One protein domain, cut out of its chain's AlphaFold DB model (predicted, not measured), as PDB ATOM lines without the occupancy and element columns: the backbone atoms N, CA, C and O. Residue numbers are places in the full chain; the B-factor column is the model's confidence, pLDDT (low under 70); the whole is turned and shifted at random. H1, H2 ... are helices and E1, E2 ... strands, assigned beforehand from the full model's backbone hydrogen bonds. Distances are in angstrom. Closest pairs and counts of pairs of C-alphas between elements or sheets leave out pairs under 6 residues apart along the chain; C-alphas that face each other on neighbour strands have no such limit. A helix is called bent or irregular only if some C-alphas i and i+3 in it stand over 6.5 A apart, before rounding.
ATOM      1  N   THR A   3     120.007 -30.659 -30.342       70.62
ATOM      2  CA  THR A   3     121.288 -30.544 -31.035       70.62
ATOM      3  C   THR A   3     121.279 -29.498 -32.149       70.62
ATOM      4  O   THR A   3     120.249 -29.215 -32.767       70.62
ATOM      5  N   ALA A   4     122.444 -28.907 -32.422       74.31
ATOM      6  CA  ALA A   4     122.603 -27.921 -33.481       74.31
ATOM      7  C   ALA A   4     123.998 -27.919 -34.129       74.31
ATOM      8  O   ALA A   4     124.984 -28.279 -33.491       74.31
ATOM      9  N   GLY A   5     124.088 -27.517 -35.404       68.12
ATOM     10  CA  GLY A   5     125.234 -27.819 -36.283       68.12
ATOM     11  C   GLY A   5     126.016 -26.637 -36.883       68.12
ATOM     12  O   GLY A   5     126.589 -26.798 -37.956       68.12
ATOM     13  N   TRP A   6     126.043 -25.449 -36.263       72.38
ATOM     14  CA  TRP A   6     126.955 -24.349 -36.673       72.38
ATOM     15  C   TRP A   6     128.362 -24.520 -36.084       72.38
ATOM     16  O   TRP A   6     128.663 -25.576 -35.551       72.38
ATOM     17  N   GLY A   7     129.257 -23.527 -36.154       66.81
ATOM     18  CA  GLY A   7     130.653 -23.674 -35.714       66.81
ATOM     19  C   GLY A   7     131.504 -24.336 -36.786       66.81
ATOM     20  O   GLY A   7     132.112 -25.379 -36.550       66.81
ATOM     21  N   LYS A   8     131.485 -23.747 -37.985       78.19
ATOM     22  CA  LYS A   8     132.259 -24.228 -39.132       78.19
ATOM     23  C   LYS A   8     133.748 -24.117 -38.790       78.19
ATOM     24  O   LYS A   8     134.193 -23.002 -38.514       78.19
ATOM     25  N   PRO A   9     134.496 -25.228 -38.754       78.75
ATOM     26  CA  PRO A   9     135.894 -25.213 -38.375       78.75
ATOM     27  C   PRO A   9     136.713 -24.663 -39.534       78.75
ATOM     28  O   PRO A   9     136.733 -25.252 -40.614       78.75
ATOM     29  N   ALA A  10     137.404 -23.552 -39.302       75.38
ATOM     30  CA  ALA A  10     138.308 -22.980 -40.297       75.38
ATOM     31  C   ALA A  10     139.528 -23.887 -40.550       75.38
ATOM     32  O   ALA A  10     140.074 -23.896 -41.647       75.38
ATOM     33  N   LEU A  11     139.941 -24.666 -39.540       72.25
ATOM     34  CA  LEU A  11     141.218 -25.393 -39.527       72.25
ATOM     35  C   LEU A  11     141.078 -26.907 -39.245       72.25
ATOM     36  O   LEU A  11     142.084 -27.586 -39.068       72.25
ATOM     37  N   GLY A  12     139.854 -27.452 -39.209       74.56
ATOM     38  CA  GLY A  12     139.599 -28.831 -38.752       74.56
ATOM     39  C   GLY A  12     139.777 -29.008 -37.234       74.56
ATOM     40  O   GLY A  12     139.714 -28.027 -36.498       74.56
ATOM     41  N   GLY A  13     139.956 -30.252 -36.770       81.12
ATOM     42  CA  GLY A  13     140.226 -30.581 -35.360       81.12
ATOM     43  C   GLY A  13     139.427 -31.774 -34.826       81.12
ATOM     44  O   GLY A  13     138.655 -32.394 -35.555       81.12
ATOM     45  N   GLU A  14     139.601 -32.080 -33.542       85.75
ATOM     46  CA  GLU A  14     138.786 -33.068 -32.823       85.75
ATOM     47  C   GLU A  14     137.328 -32.599 -32.715       85.75
ATOM     48  O   GLU A  14     137.029 -31.395 -32.762       85.75
ATOM     49  N   ASN A  15     136.397 -33.550 -32.610       87.88
ATOM     50  CA  ASN A  15     134.958 -33.267 -32.609       87.88
ATOM     51  C   ASN A  15     134.512 -32.418 -33.820       87.88
ATOM     52  O   ASN A  15     133.634 -31.552 -33.740       87.88
ATOM     53  N   VAL A  16     135.140 -32.671 -34.972       88.69
ATOM     54  CA  VAL A  16     134.763 -32.156 -36.291       88.69
ATOM     55  C   VAL A  16     134.449 -33.336 -37.198       88.69
ATOM     56  O   VAL A  16     135.233 -34.272 -37.301       88.69
ATOM     57  N   GLY A  17     133.328 -33.270 -37.909       87.94
ATOM     58  CA  GLY A  17     132.945 -34.299 -38.872       87.94
ATOM     59  C   GLY A  17     132.202 -33.727 -40.075       87.94
ATOM     60  O   GLY A  17     131.771 -32.571 -40.023       87.94
ATOM     61  N   PRO A  18     132.066 -34.496 -41.169       88.75
ATOM     62  CA  PRO A  18     131.281 -34.087 -42.327       88.75
ATOM     63  C   PRO A  18     129.800 -33.993 -41.950       88.75
ATOM     64  O   PRO A  18     129.249 -34.901 -41.336       88.75
ATOM     65  N   ASN A  19     129.141 -32.896 -42.306       86.25
ATOM     66  CA  ASN A  19     127.721 -32.728 -42.043       86.25
ATOM     67  C   ASN A  19     126.891 -33.416 -43.148       86.25
ATOM     68  O   ASN A  19     126.914 -32.938 -44.291       86.25
ATOM     69  N   PRO A  20     126.129 -34.484 -42.837       82.81
ATOM     70  CA  PRO A  20     125.324 -35.193 -43.832       82.81
ATOM     71  C   PRO A  20     124.241 -34.309 -44.467       82.81
ATOM     72  O   PRO A  20     123.843 -34.558 -45.600       82.81
ATOM     73  N   THR A  21     123.802 -33.242 -43.790       81.69
ATOM     74  CA  THR A  21     122.749 -32.338 -44.286       81.69
ATOM     75  C   THR A  21     123.289 -31.072 -44.959       81.69
ATOM     76  O   THR A  21     122.505 -30.249 -45.418       81.69
ATOM     77  N   ASP A  22     124.612 -30.874 -45.012       83.62
ATOM     78  CA  ASP A  22     125.251 -29.706 -45.647       83.62
ATOM     79  C   ASP A  22     126.364 -30.153 -46.602       83.62
ATOM     80  O   ASP A  22     127.506 -29.700 -46.519       83.62
ATOM     81  N   ARG A  23     126.034 -31.097 -47.499       85.75
ATOM     82  CA  ARG A  23     126.928 -31.605 -48.561       85.75
ATOM     83  C   ARG A  23     128.302 -32.066 -48.043       85.75
ATOM     84  O   ARG A  23     129.315 -31.868 -48.706       85.75
ATOM     85  N   GLY A  24     128.357 -32.617 -46.831       84.31
ATOM     86  CA  GLY A  24     129.598 -33.092 -46.218       84.31
ATOM     87  C   GLY A  24     130.530 -31.992 -45.702       84.31
ATOM     88  O   GLY A  24     131.659 -32.299 -45.313       84.31
ATOM     89  N   LYS A  25     130.100 -30.722 -45.643       86.50
ATOM     90  CA  LYS A  25     130.915 -29.652 -45.046       86.50
ATOM     91  C   LYS A  25     131.277 -30.001 -43.607       86.50
ATOM     92  O   LYS A  25     130.436 -30.459 -42.836       86.50
ATOM     93  N   LYS A  26     132.534 -29.755 -43.238       88.81
ATOM     94  CA  LYS A  26     133.022 -30.002 -41.879       88.81
ATOM     95  C   LYS A  26     132.265 -29.126 -40.879       88.81
ATOM     96  O   LYS A  26     132.052 -27.938 -41.121       88.81
ATOM     97  N   GLY A  27     131.891 -29.706 -39.748       89.94
ATOM     98  CA  GLY A  27     131.157 -29.020 -38.694       89.94
ATOM     99  C   GLY A  27     131.312 -29.694 -37.337       89.94
ATOM    100  O   GLY A  27     131.715 -30.856 -37.240       89.94
ATOM    101  N   THR A  28     130.935 -28.955 -36.298       91.81
ATOM    102  CA  THR A  28     130.838 -29.448 -34.922       91.81
ATOM    103  C   THR A  28     129.396 -29.331 -34.468       91.81
ATOM    104  O   THR A  28     128.828 -28.240 -34.461       91.81
ATOM    105  N   LYS A  29     128.804 -30.440 -34.054       91.81
ATOM    106  CA  LYS A  29     127.495 -30.484 -33.418       91.81
ATOM    107  C   LYS A  29     127.604 -30.059 -31.952       91.81
ATOM    108  O   LYS A  29     128.614 -30.310 -31.303       91.81
ATOM    109  N   LYS A  30     126.571 -29.386 -31.455       93.75
ATOM    110  CA  LYS A  30     126.378 -28.997 -30.054       93.75
ATOM    111  C   LYS A  30     125.128 -29.682 -29.577       93.75
ATOM    112  O   LYS A  30     124.132 -29.612 -30.287       93.75
ATOM    113  N   SER A  31     125.163 -30.269 -28.399       96.00
ATOM    114  CA  SER A  31     124.007 -30.878 -27.763       96.00
ATOM    115  C   SER A  31     123.755 -30.160 -26.449       96.00
ATOM    116  O   SER A  31     124.607 -30.195 -25.568       96.00
ATOM    117  N   LEU A  32     122.647 -29.422 -26.370       96.38
ATOM    118  CA  LEU A  32     122.359 -28.481 -25.290       96.38
ATOM    119  C   LEU A  32     121.085 -28.884 -24.541       96.38
ATOM    120  O   LEU A  32     120.005 -29.039 -25.134       96.38
ATOM    121  N   LEU A  33     121.202 -28.966 -23.219       96.06
ATOM    122  CA  LEU A  33     120.082 -29.031 -22.291       96.06
ATOM    123  C   LEU A  33     119.817 -27.638 -21.712       96.06
ATOM    124  O   LEU A  33     120.738 -26.925 -21.318       96.06
ATOM    125  N   VAL A  34     118.542 -27.259 -21.651       94.75
ATOM    126  CA  VAL A  34     118.082 -26.002 -21.052       94.75
ATOM    127  C   VAL A  34     116.928 -26.275 -20.096       94.75
ATOM    128  O   VAL A  34     116.170 -27.222 -20.320       94.75
ATOM    129  N   GLU A  35     116.769 -25.427 -19.082       92.56
ATOM    130  CA  GLU A  35     115.555 -25.398 -18.261       92.56
ATOM    131  C   GLU A  35     114.387 -24.680 -18.974       92.56
ATOM    132  O   GLU A  35     114.523 -24.204 -20.108       92.56
ATOM    133  N   ALA A  36     113.220 -24.636 -18.327       89.25
ATOM    134  CA  ALA A  36     111.940 -24.204 -18.897       89.25
ATOM    135  C   ALA A  36     111.937 -22.778 -19.485       89.25
ATOM    136  O   ALA A  36     111.196 -22.494 -20.427       89.25
ATOM    137  N   GLU A  37     112.781 -21.885 -18.984       88.69
ATOM    138  CA  GLU A  37     112.928 -20.511 -19.463       88.69
ATOM    139  C   GLU A  37     114.173 -20.298 -20.350       88.69
ATOM    140  O   GLU A  37     114.433 -19.170 -20.785       88.69
ATOM    141  N   GLY A  38     114.917 -21.349 -20.705       90.38
ATOM    142  CA  GLY A  38     116.029 -21.314 -21.668       90.38
ATOM    143  C   GLY A  38     117.421 -21.099 -21.072       90.38
ATOM    144  O   GLY A  38     118.364 -20.805 -21.811       90.38
ATOM    145  N   GLY A  39     117.570 -21.231 -19.762       93.69
ATOM    146  CA  GLY A  39     118.849 -21.253 -19.067       93.69
ATOM    147  C   GLY A  39     119.610 -22.548 -19.380       93.69
ATOM    148  O   GLY A  39     119.046 -23.625 -19.191       93.69
ATOM    149  N   PRO A  40     120.850 -22.481 -19.895       95.88
ATOM    150  CA  PRO A  40     121.628 -23.668 -20.250       95.88
ATOM    151  C   PRO A  40     122.063 -24.454 -19.004       95.88
ATOM    152  O   PRO A  40     122.702 -23.894 -18.124       95.88
ATOM    153  N   LEU A  41     121.735 -25.746 -18.933       96.12
ATOM    154  CA  LEU A  41     122.073 -26.620 -17.799       96.12
ATOM    155  C   LEU A  41     123.288 -27.510 -18.068       96.12
ATOM    156  O   LEU A  41     124.074 -27.760 -17.163       96.12
ATOM    157  N   GLY A  42     123.429 -27.981 -19.305       96.38
ATOM    158  CA  GLY A  42     124.485 -28.895 -19.728       96.38
ATOM    159  C   GLY A  42     124.711 -28.789 -21.232       96.38
ATOM    160  O   GLY A  42     123.785 -28.458 -21.984       96.38
ATOM    161  N   LEU A  43     125.948 -29.010 -21.666       96.75
ATOM    162  CA  LEU A  43     126.372 -28.869 -23.053       96.75
ATOM    163  C   LEU A  43     127.520 -29.828 -23.371       96.75
ATOM    164  O   LEU A  43     128.559 -29.791 -22.715       96.75
ATOM    165  N   VAL A  44     127.390 -30.555 -24.479       97.06
ATOM    166  CA  VAL A  44     128.495 -31.311 -25.089       97.06
ATOM    167  C   VAL A  44     128.667 -30.962 -26.567       97.06
ATOM    168  O   VAL A  44     127.760 -30.425 -27.217       97.06
ATOM    169  N   ILE A  45     129.846 -31.265 -27.112       96.00
ATOM    170  CA  ILE A  45     130.165 -31.113 -28.534       96.00
ATOM    171  C   ILE A  45     130.542 -32.454 -29.156       96.00
ATOM    172  O   ILE A  45     131.057 -33.336 -28.482       96.00
ATOM    173  N   ALA A  46     130.296 -32.591 -30.455       94.94
ATOM    174  CA  ALA A  46     130.664 -33.772 -31.227       94.94
ATOM    175  C   ALA A  46     130.900 -33.415 -32.700       94.94
ATOM    176  O   ALA A  46     130.557 -32.318 -33.148       94.94
ATOM    177  N   GLY A  47     131.438 -34.342 -33.493       92.88
ATOM    178  CA  GLY A  47     131.478 -34.186 -34.952       92.88
ATOM    179  C   GLY A  47     130.074 -34.032 -35.557       92.88
ATOM    180  O   GLY A  47     129.105 -34.606 -35.061       92.88
ATOM    181  N   ALA A  48     129.930 -33.262 -36.643       90.31
ATOM    182  CA  ALA A  48     128.615 -33.033 -37.264       90.31
ATOM    183  C   ALA A  48     127.939 -34.301 -37.822       90.31
ATOM    184  O   ALA A  48     126.719 -34.317 -37.977       90.31
ATOM    185  N   ASN A  49     128.710 -35.357 -38.082       90.81
ATOM    186  CA  ASN A  49     128.234 -36.669 -38.523       90.81
ATOM    187  C   ASN A  49     127.645 -37.528 -37.391       90.81
ATOM    188  O   ASN A  49     127.002 -38.536 -37.677       90.81
ATOM    189  N   VAL A  50     127.878 -37.180 -36.122       92.38
ATOM    190  CA  VAL A  50     127.386 -37.972 -34.987       92.38
ATOM    191  C   VAL A  50     125.870 -37.832 -34.887       92.38
ATOM    192  O   VAL A  50     125.346 -36.721 -34.931       92.38
ATOM    193  N   ASN A  51     125.154 -38.953 -34.769       90.62
ATOM    194  CA  ASN A  51     123.700 -38.948 -34.611       90.62
ATOM    195  C   ASN A  51     123.308 -38.361 -33.242       90.62
ATOM    196  O   ASN A  51     123.980 -38.606 -32.244       90.62
ATOM    197  N   ASP A  52     122.226 -37.589 -33.209       89.50
ATOM    198  CA  ASP A  52     121.782 -36.820 -32.046       89.50
ATOM    199  C   ASP A  52     121.477 -37.697 -30.827       89.50
ATOM    200  O   ASP A  52     121.893 -37.356 -29.722       89.50
ATOM    201  N   HIS A  53     120.839 -38.859 -31.021       91.56
ATOM    202  CA  HIS A  53     120.500 -39.765 -29.915       91.56
ATOM    203  C   HIS A  53     121.734 -40.238 -29.135       91.56
ATOM    204  O   HIS A  53     121.665 -40.416 -27.923       91.56
ATOM    205  N   LYS A  54     122.890 -40.372 -29.803       93.81
ATOM    206  CA  LYS A  54     124.150 -40.785 -29.164       93.81
ATOM    207  C   LYS A  54     124.713 -39.732 -28.213       93.81
ATOM    208  O   LYS A  54     125.594 -40.039 -27.424       93.81
ATOM    209  N   LEU A  55     124.243 -38.490 -28.318       95.75
ATOM    210  CA  LEU A  55     124.668 -37.393 -27.454       95.75
ATOM    211  C   LEU A  55     123.749 -37.217 -26.246       95.75
ATOM    212  O   LEU A  55     124.065 -36.391 -25.394       95.75
ATOM    213  N   LEU A  56     122.627 -37.944 -26.170       96.44
ATOM    214  CA  LEU A  56     121.623 -37.768 -25.123       96.44
ATOM    215  C   LEU A  56     122.225 -37.927 -23.728       96.44
ATOM    216  O   LEU A  56     122.234 -36.968 -22.962       96.44
ATOM    217  N   GLU A  57     122.777 -39.102 -23.448       97.19
ATOM    218  CA  GLU A  57     123.345 -39.468 -22.148       97.19
ATOM    219  C   GLU A  57     124.455 -38.505 -21.731       97.19
ATOM    220  O   GLU A  57     124.315 -37.807 -20.732       97.19
ATOM    221  N   ALA A  58     125.461 -38.321 -22.589       97.12
ATOM    222  CA  ALA A  58     126.548 -37.376 -22.340       97.12
ATOM    223  C   ALA A  58     126.053 -35.941 -22.071       97.12
ATOM    224  O   ALA A  58     126.654 -35.199 -21.298       97.12
ATOM    225  N   THR A  59     124.944 -35.518 -22.690       97.38
ATOM    226  CA  THR A  59     124.363 -34.195 -22.415       97.38
ATOM    227  C   THR A  59     123.694 -34.146 -21.043       97.38
ATOM    228  O   THR A  59     123.829 -33.135 -20.353       97.38
ATOM    229  N   LEU A  60     122.980 -35.200 -20.639       96.69
ATOM    230  CA  LEU A  60     122.358 -35.283 -19.315       96.69
ATOM    231  C   LEU A  60     123.410 -35.392 -18.202       96.69
ATOM    232  O   LEU A  60     123.241 -34.789 -17.149       96.69
ATOM    233  N   GLU A  61     124.524 -36.074 -18.453       96.56
ATOM    234  CA  GLU A  61     125.661 -36.158 -17.527       96.56
ATOM    235  C   GLU A  61     126.448 -34.843 -17.428       96.56
ATOM    236  O   GLU A  61     127.076 -34.566 -16.412       96.56
ATOM    237  N   SER A  62     126.388 -33.988 -18.455       96.69
ATOM    238  CA  SER A  62     127.083 -32.689 -18.470       96.69
ATOM    239  C   SER A  62     126.408 -31.583 -17.647       96.69
ATOM    240  O   SER A  62     126.823 -30.423 -17.727       96.69
ATOM    241  N   ILE A  63     125.337 -31.897 -16.911       96.12
ATOM    242  CA  ILE A  63     124.625 -30.919 -16.084       96.12
ATOM    243  C   ILE A  63     125.572 -30.382 -15.003       96.12
ATOM    244  O   ILE A  63     126.142 -31.139 -14.226       96.12
ATOM    245  N   VAL A  64     125.719 -29.056 -14.937       93.31
ATOM    246  CA  VAL A  64     126.689 -28.394 -14.036       93.31
ATOM    247  C   VAL A  64     126.125 -28.033 -12.659       93.31
ATOM    248  O   VAL A  64     126.831 -27.462 -11.833       93.31
ATOM    249  N   VAL A  65     124.845 -28.311 -12.425       91.69
ATOM    250  CA  VAL A  65     124.146 -28.040 -11.164       91.69
ATOM    251  C   VAL A  65     123.556 -29.326 -10.612       91.69
ATOM    252  O   VAL A  65     123.128 -30.193 -11.370       91.69
ATOM    253  N   GLU A  66     123.496 -29.444  -9.291       91.19
ATOM    254  CA  GLU A  66     122.830 -30.586  -8.681       91.19
ATOM    255  C   GLU A  66     121.357 -30.609  -9.090       91.19
ATOM    256  O   GLU A  66     120.634 -29.610  -9.005       91.19
ATOM    257  N   ARG A  67     120.927 -31.766  -9.584       91.38
ATOM    258  CA  ARG A  67     119.553 -31.969 -10.003       91.38
ATOM    259  C   ARG A  67     118.732 -32.444  -8.804       91.38
ATOM    260  O   ARG A  67     119.069 -33.487  -8.249       91.38
ATOM    261  N   ARG A 121     107.160 -25.851 -26.547       71.31
ATOM    262  CA  ARG A 121     108.259 -26.156 -25.605       71.31
ATOM    263  C   ARG A 121     109.639 -26.171 -26.287       71.31
ATOM    264  O   ARG A 121     110.645 -25.831 -25.675       71.31
ATOM    265  N   ARG A 122     109.676 -26.480 -27.590       73.19
ATOM    266  CA  ARG A 122     110.882 -26.471 -28.437       73.19
ATOM    267  C   ARG A 122     111.480 -25.075 -28.664       73.19
ATOM    268  O   ARG A 122     112.697 -24.950 -28.767       73.19
ATOM    269  N   TRP A 123     110.658 -24.024 -28.695       84.31
ATOM    270  CA  TRP A 123     111.118 -22.650 -28.951       84.31
ATOM    271  C   TRP A 123     112.130 -22.168 -27.903       84.31
ATOM    272  O   TRP A 123     113.021 -21.372 -28.196       84.31
ATOM    273  N   VAL A 124     112.021 -22.675 -26.673       88.88
ATOM    274  CA  VAL A 124     112.884 -22.281 -25.557       88.88
ATOM    275  C   VAL A 124     114.352 -22.606 -25.847       88.88
ATOM    276  O   VAL A 124     115.197 -21.715 -25.751       88.88
ATOM    277  N   VAL A 125     114.650 -23.843 -26.263       89.75
ATOM    278  CA  VAL A 125     116.024 -24.266 -26.592       89.75
ATOM    279  C   VAL A 125     116.518 -23.643 -27.899       89.75
ATOM    280  O   VAL A 125     117.684 -23.262 -27.996       89.75
ATOM    281  N   GLU A 126     115.631 -23.462 -28.883       90.94
ATOM    282  CA  GLU A 126     115.948 -22.764 -30.137       90.94
ATOM    283  C   GLU A 126     116.390 -21.322 -29.894       90.94
ATOM    284  O   GLU A 126     117.366 -20.867 -30.487       90.94
ATOM    285  N   ARG A 127     115.711 -20.607 -28.994       92.00
ATOM    286  CA  ARG A 127     116.069 -19.237 -28.623       92.00
ATOM    287  C   ARG A 127     117.453 -19.168 -27.983       92.00
ATOM    288  O   ARG A 127     118.236 -18.296 -28.359       92.00
ATOM    289  N   THR A 128     117.772 -20.074 -27.055       93.06
ATOM    290  CA  THR A 128     119.095 -20.126 -26.408       93.06
ATOM    291  C   THR A 128     120.191 -20.369 -27.436       93.06
ATOM    292  O   THR A 128     121.191 -19.651 -27.482       93.06
ATOM    293  N   PHE A 129     119.961 -21.314 -28.339       93.00
ATOM    294  CA  PHE A 129     120.835 -21.540 -29.477       93.00
ATOM    295  C   PHE A 129     120.943 -20.325 -30.406       93.00
ATOM    296  O   PHE A 129     122.039 -20.000 -30.863       93.00
ATOM    297  N   GLY A 130     119.837 -19.622 -30.644       91.94
ATOM    298  CA  GLY A 130     119.796 -18.363 -31.376       91.94
ATOM    299  C   GLY A 130     120.744 -17.333 -30.768       91.94
ATOM    300  O   GLY A 130     121.559 -16.770 -31.496       91.94
ATOM    301  N   TRP A 131     120.732 -17.149 -29.447       92.75
ATOM    302  CA  TRP A 131     121.684 -16.273 -28.755       92.75
ATOM    303  C   TRP A 131     123.137 -16.726 -28.916       92.75
ATOM    304  O   TRP A 131     123.980 -15.908 -29.282       92.75
ATOM    305  N   LEU A 132     123.425 -18.019 -28.731       92.94
ATOM    306  CA  LEU A 132     124.775 -18.565 -28.922       92.94
ATOM    307  C   LEU A 132     125.271 -18.370 -30.363       92.94
ATOM    308  O   LEU A 132     126.429 -18.028 -30.580       92.94
ATOM    309  N   SER A 133     124.396 -18.517 -31.360       89.56
ATOM    310  CA  SER A 133     124.752 -18.319 -32.771       89.56
ATOM    311  C   SER A 133     125.100 -16.863 -33.121       89.56
ATOM    312  O   SER A 133     125.787 -16.619 -34.114       89.56
ATOM    313  N   LYS A 134     124.662 -15.881 -32.314       89.69
ATOM    314  CA  LYS A 134     125.004 -14.457 -32.499       89.69
ATOM    315  C   LYS A 134     126.394 -14.106 -31.965       89.69
ATOM    316  O   LYS A 134     126.936 -13.064 -32.333       89.69
ATOM    317  N   CYS A 135     127.004 -14.970 -31.159       88.94
ATOM    318  CA  CYS A 135     128.403 -14.843 -30.776       88.94
ATOM    319  C   CYS A 135     129.283 -15.241 -31.969       88.94
ATOM    320  O   CYS A 135     129.432 -16.423 -32.278       88.94
ATOM    321  N   ARG A 136     129.885 -14.253 -32.645       84.06
ATOM    322  CA  ARG A 136     130.697 -14.474 -33.860       84.06
ATOM    323  C   ARG A 136     131.817 -15.503 -33.657       84.06
ATOM    324  O   ARG A 136     132.022 -16.335 -34.533       84.06
ATOM    325  N   ALA A 137     132.457 -15.493 -32.485       84.75
ATOM    326  CA  ALA A 137     133.497 -16.453 -32.104       84.75
ATOM    327  C   ALA A 137     132.997 -17.908 -31.986       84.75
ATOM    328  O   ALA A 137     133.789 -18.837 -32.067       84.75
ATOM    329  N   LEU A 138     131.688 -18.124 -31.806       89.12
ATOM    330  CA  LEU A 138     131.079 -19.458 -31.738       89.12
ATOM    331  C   LEU A 138     130.514 -19.906 -33.087       89.12
ATOM    332  O   LEU A 138     130.460 -21.106 -33.372       89.12
ATOM    333  N   LEU A 139     130.065 -18.946 -33.902       85.75
ATOM    334  CA  LEU A 139     129.470 -19.189 -35.215       85.75
ATOM    335  C   LEU A 139     130.481 -19.812 -36.186       85.75
ATOM    336  O   LEU A 139     130.154 -20.774 -36.892       85.75
ATOM    337  N   ILE A 140     131.704 -19.280 -36.192       85.44
ATOM    338  CA  ILE A 140     132.859 -19.847 -36.890       85.44
ATOM    339  C   ILE A 140     133.795 -20.401 -35.824       85.44
ATOM    340  O   ILE A 140     134.201 -19.675 -34.922       85.44
ATOM    341  N   ARG A 141     134.132 -21.688 -35.924       87.75
ATOM    342  CA  ARG A 141     135.080 -22.325 -35.010       87.75
ATOM    343  C   ARG A 141     136.493 -22.048 -35.525       87.75
ATOM    344  O   ARG A 141     136.946 -22.678 -36.481       87.75
ATOM    345  N   TYR A 142     137.171 -21.090 -34.902       86.38
ATOM    346  CA  TYR A 142     138.586 -20.808 -35.168       86.38
ATOM    347  C   TYR A 142     139.517 -21.692 -34.328       86.38
ATOM    348  O   TYR A 142     140.639 -21.979 -34.744       86.38
ATOM    349  N   ASP A 143     139.036 -22.176 -33.181       87.81
ATOM    350  CA  ASP A 143     139.789 -23.051 -32.290       87.81
ATOM    351  C   ASP A 143     140.047 -24.429 -32.903       87.81
ATOM    352  O   ASP A 143     139.119 -25.175 -33.244       87.81
ATOM    353  N   LYS A 144     141.331 -24.793 -32.978       86.31
ATOM    354  CA  LYS A 144     141.767 -26.138 -33.378       86.31
ATOM    355  C   LYS A 144     141.413 -27.176 -32.310       86.31
ATOM    356  O   LYS A 144     140.840 -28.214 -32.634       86.31
ATOM    357  N   LYS A 145     141.725 -26.875 -31.043       91.06
ATOM    358  CA  LYS A 145     141.405 -27.738 -29.898       91.06
ATOM    359  C   LYS A 145     139.919 -27.648 -29.582       91.06
ATOM    360  O   LYS A 145     139.348 -26.558 -29.540       91.06
ATOM    361  N   ASP A 146     139.295 -28.794 -29.393       91.88
ATOM    362  CA  ASP A 146     137.878 -28.896 -29.073       91.88
ATOM    363  C   ASP A 146     137.573 -28.398 -27.652       91.88
ATOM    364  O   ASP A 146     136.569 -27.719 -27.464       91.88
ATOM    365  N   SER A 147     138.480 -28.616 -26.701       94.38
ATOM    366  CA  SER A 147     138.405 -28.116 -25.327       94.38
ATOM    367  C   SER A 147     138.304 -26.592 -25.262       94.38
ATOM    368  O   SER A 147     137.453 -26.066 -24.549       94.38
ATOM    369  N   ASN A 148     139.091 -25.872 -26.068       94.19
ATOM    370  CA  ASN A 148     138.998 -24.413 -26.173       94.19
ATOM    371  C   ASN A 148     137.627 -23.982 -26.705       94.19
ATOM    372  O   ASN A 148     136.994 -23.076 -26.166       94.19
ATOM    373  N   TYR A 149     137.151 -24.658 -27.752       93.44
ATOM    374  CA  TYR A 149     135.861 -24.345 -28.351       93.44
ATOM    375  C   TYR A 149     134.691 -24.630 -27.398       93.44
ATOM    376  O   TYR A 149     133.763 -23.824 -27.287       93.44
ATOM    377  N   LEU A 150     134.746 -25.755 -26.681       94.75
ATOM    378  CA  LEU A 150     133.801 -26.094 -25.622       94.75
ATOM    379  C   LEU A 150     133.844 -25.051 -24.501       94.75
ATOM    380  O   LEU A 150     132.791 -24.564 -24.099       94.75
ATOM    381  N   GLY A 151     135.038 -24.639 -24.073       95.31
ATOM    382  CA  GLY A 151     135.227 -23.591 -23.071       95.31
ATOM    383  C   GLY A 151     134.599 -22.256 -23.480       95.31
ATOM    384  O   GLY A 151     133.909 -21.631 -22.679       95.31
ATOM    385  N   LEU A 152     134.734 -21.840 -24.745       95.19
ATOM    386  CA  LEU A 152     134.064 -20.636 -25.255       95.19
ATOM    387  C   LEU A 152     132.535 -20.771 -25.259       95.19
ATOM    388  O   LEU A 152     131.828 -19.813 -24.932       95.19
ATOM    389  N   LEU A 153     132.007 -21.946 -25.619       95.62
ATOM    390  CA  LEU A 153     130.568 -22.205 -25.552       95.62
ATOM    391  C   LEU A 153     130.057 -22.157 -24.105       95.62
ATOM    392  O   LEU A 153     129.014 -21.550 -23.847       95.62
ATOM    393  N   GLN A 154     130.789 -22.761 -23.168       96.00
ATOM    394  CA  GLN A 154     130.475 -22.751 -21.739       96.00
ATOM    395  C   GLN A 154     130.542 -21.331 -21.165       96.00
ATOM    396  O   GLN A 154     129.619 -20.916 -20.468       96.00
ATOM    397  N   LEU A 155     131.553 -20.542 -21.538       95.88
ATOM    398  CA  LEU A 155     131.657 -19.130 -21.166       95.88
ATOM    399  C   LEU A 155     130.438 -18.336 -21.652       95.88
ATOM    400  O   LEU A 155     129.844 -17.574 -20.890       95.88
ATOM    401  N   ALA A 156     130.014 -18.539 -22.901       95.75
ATOM    402  CA  ALA A 156     128.816 -17.890 -23.420       95.75
ATOM    403  C   ALA A 156     127.542 -18.326 -22.676       95.75
ATOM    404  O   ALA A 156     126.683 -17.487 -22.402       95.75
ATOM    405  N   CYS A 157     127.435 -19.601 -22.293       96.00
ATOM    406  CA  CYS A 157     126.353 -20.093 -21.438       96.00
ATOM    407  C   CYS A 157     126.368 -19.423 -20.052       96.00
ATOM    408  O   CYS A 157     125.320 -18.981 -19.578       96.00
ATOM    409  N   GLY A 158     127.544 -19.261 -19.440       95.50
ATOM    410  CA  GLY A 158     127.716 -18.531 -18.181       95.50
ATOM    411  C   GLY A 158     127.298 -17.062 -18.290       95.50
ATOM    412  O   GLY A 158     126.562 -16.560 -17.443       95.50
ATOM    413  N   LEU A 159     127.662 -16.378 -19.379       94.50
ATOM    414  CA  LEU A 159     127.232 -14.998 -19.639       94.50
ATOM    415  C   LEU A 159     125.710 -14.873 -19.814       94.50
ATOM    416  O   LEU A 159     125.125 -13.860 -19.422       94.50
ATOM    417  N   LEU A 160     125.047 -15.885 -20.386       93.81
ATOM    418  CA  LEU A 160     123.583 -15.925 -20.457       93.81
ATOM    419  C   LEU A 160     122.957 -16.017 -19.061       93.81
ATOM    420  O   LEU A 160     122.006 -15.281 -18.783       93.81
ATOM    421  N   TRP A 161     123.508 -16.861 -18.185       94.44
ATOM    422  CA  TRP A 161     123.082 -16.946 -16.787       94.44
ATOM    423  C   TRP A 161     123.324 -15.649 -16.027       94.44
ATOM    424  O   TRP A 161     122.402 -15.155 -15.384       94.44
ATOM    425  N   PHE A 162     124.498 -15.035 -16.173       93.81
ATOM    426  CA  PHE A 162     124.818 -13.752 -15.546       93.81
ATOM    427  C   PHE A 162     123.804 -12.658 -15.923       93.81
ATOM    428  O   PHE A 162     123.204 -12.017 -15.061       93.81
ATOM    429  N   ARG A 163     123.506 -12.508 -17.221       91.38
ATOM    430  CA  ARG A 163     122.493 -11.549 -17.711       91.38
ATOM    431  C   ARG A 163     121.084 -11.852 -17.217       91.38
ATOM    432  O   ARG A 163     120.221 -10.973 -17.203       91.38
ATOM    433  N   ARG A 164     120.788 -13.115 -16.924       90.50
ATOM    434  CA  ARG A 164     119.495 -13.515 -16.373       90.50
ATOM    435  C   ARG A 164     119.414 -13.216 -14.886       90.50
ATOM    436  O   ARG A 164     118.437 -12.597 -14.488       90.50
ATOM    437  N   MET A 165     120.433 -13.587 -14.118       91.94
ATOM    438  CA  MET A 165     120.549 -13.273 -12.694       91.94
ATOM    439  C   MET A 165     120.346 -11.775 -12.456       91.94
ATOM    440  O   MET A 165     119.484 -11.402 -11.668       91.94
ATOM    441  N   TRP A 166     121.025 -10.925 -13.233       91.31
ATOM    442  CA  TRP A 166     120.870  -9.471 -13.146       91.31
ATOM    443  C   TRP A 166     119.419  -9.000 -13.346       91.31
ATOM    444  O   TRP A 166     118.921  -8.140 -12.627       91.31
ATOM    445  N   ARG A 167     118.700  -9.594 -14.309       87.00
ATOM    446  CA  ARG A 167     117.285  -9.270 -14.570       87.00
ATOM    447  C   ARG A 167     116.335  -9.777 -13.488       87.00
ATOM    448  O   ARG A 167     115.266  -9.199 -13.332       87.00
ATOM    449  N   LEU A 168     116.686 -10.864 -12.803       86.00
ATOM    450  CA  LEU A 168     115.904 -11.392 -11.684       86.00
ATOM    451  C   LEU A 168     116.107 -10.542 -10.426       86.00
ATOM    452  O   LEU A 168     115.143 -10.283  -9.717       86.00
ATOM    453  N   GLN A 169     117.333 -10.066 -10.193       82.56
ATOM    454  CA  GLN A 169     117.667  -9.190  -9.068       82.56
ATOM    455  C   GLN A 169     117.074  -7.782  -9.226       82.56
ATOM    456  O   GLN A 169     116.538  -7.248  -8.269       82.56
ATOM    457  N   GLY A 170     117.086  -7.203 -10.432       70.44
ATOM    458  CA  GLY A 170     116.499  -5.877 -10.699       70.44
ATOM    459  C   GLY A 170     114.967  -5.840 -10.830       70.44
ATOM    460  O   GLY A 170     114.434  -4.873 -11.367       70.44
ATOM    461  N   ARG A 171     114.266  -6.913 -10.445       57.81
ATOM    462  CA  ARG A 171     112.793  -7.018 -10.424       57.81
ATOM    463  C   ARG A 171     112.211  -7.064  -9.002       57.81
ATOM    464  O   ARG A 171     111.000  -7.234  -8.874       57.81
TER     465      ARG A 171
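Overview. This is residues 3 to 67 and 121 to 171 of the 172 residues of the protein "Transposase and inactivated derivatives" of Hahella chejuensis (strain KCTC 2396) (UniProt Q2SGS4). A two-stranded hairpin, E1 and E2, runs through the middle, with the irregular helix H1 on one side and the long helix H4 on the other. H2 lies near the E1 to E2 turn with its residues 124 to 129, the short H3 is beside H4, the long stretch 3 to 25 loops round the other end of the hairpin, and residues 165 to 171, of which 165 to 169 belong to H4, stick out. The printed part has 116 residues, with named elements in the order E1, E2, H1, H2, H3, H4; the sheet is antiparallel and the class is mixed, helices and strands. It is compact, with a radius of gyration of the C-alphas of 14.2 A, but elongated in outline, spanning 47 by 27 by 24 A.

Arrangement. E1, residues 26 to 34, and E2, residues 40 to 47, form an antiparallel hairpin at 160 degrees; N 29 and O 46 are 2.7 A apart and N 44 and O 31 are 3.0 A apart, within hydrogen-bond range. Residues 3 to 4 and 17 to 18 also pair with E1, antiparallel. H1, residues 52 to 61, comes closest to E2 at the C-alphas of Val 44 and Thr 59, 5.7 A. The closest C-alphas of E2 and H4, residues 146 to 169, are those of Pro 40 and Cys 157, 6.0 A. H2, residues 121 to 134, comes closest to E1 at the C-alphas of Val 34 and Val 125, 6.2 A. H2 and H4 only just touch, with 3 pairs of C-alphas within 8 A, the closest Leu 132 and Ala 156 at 6.9 A; they run opposite ways at a steep tilt of 66 degrees. H3, residues 136 to 139, only just touches H4, with 3 pairs, the closest C-alphas being Leu 138 and Leu 153, 6.8 A. H1 and H4 are apart. O i to N i+4 pairs are within hydrogen-bond range in 3 of 6 cases in H1, 9 of 10 in H2 and 19 of 20 in H4; H3 is too short for such a pair, and its one O i to N i+3 pair is within range.

Along the chain. E1 is 25.9 A from C-alpha 26 at (133.022, -30.002, -41.879) to C-alpha 34, and E2 20.6 A. H1, 15.0 A, is irregular: C-alphas 54 and 57 are 7.2 A apart. H2 is 21.6 A long, H3 5.1 A and H4 34.6 A, from C-alpha 146 at (137.878, -28.896, -29.073) to C-alpha 169 at (117.667, -9.190, -9.068).

Size, cuts and confidence. The C-alphas farthest apart are those of Arg 23 and Arg 171, 47.5 A. Residues 68 to 120 are not printed, and C-alphas 67 and 121 are 20.1 A apart across this cut. Of the links printed whole, none is long. Residues 5, 7 and 171 have a pLDDT under 70.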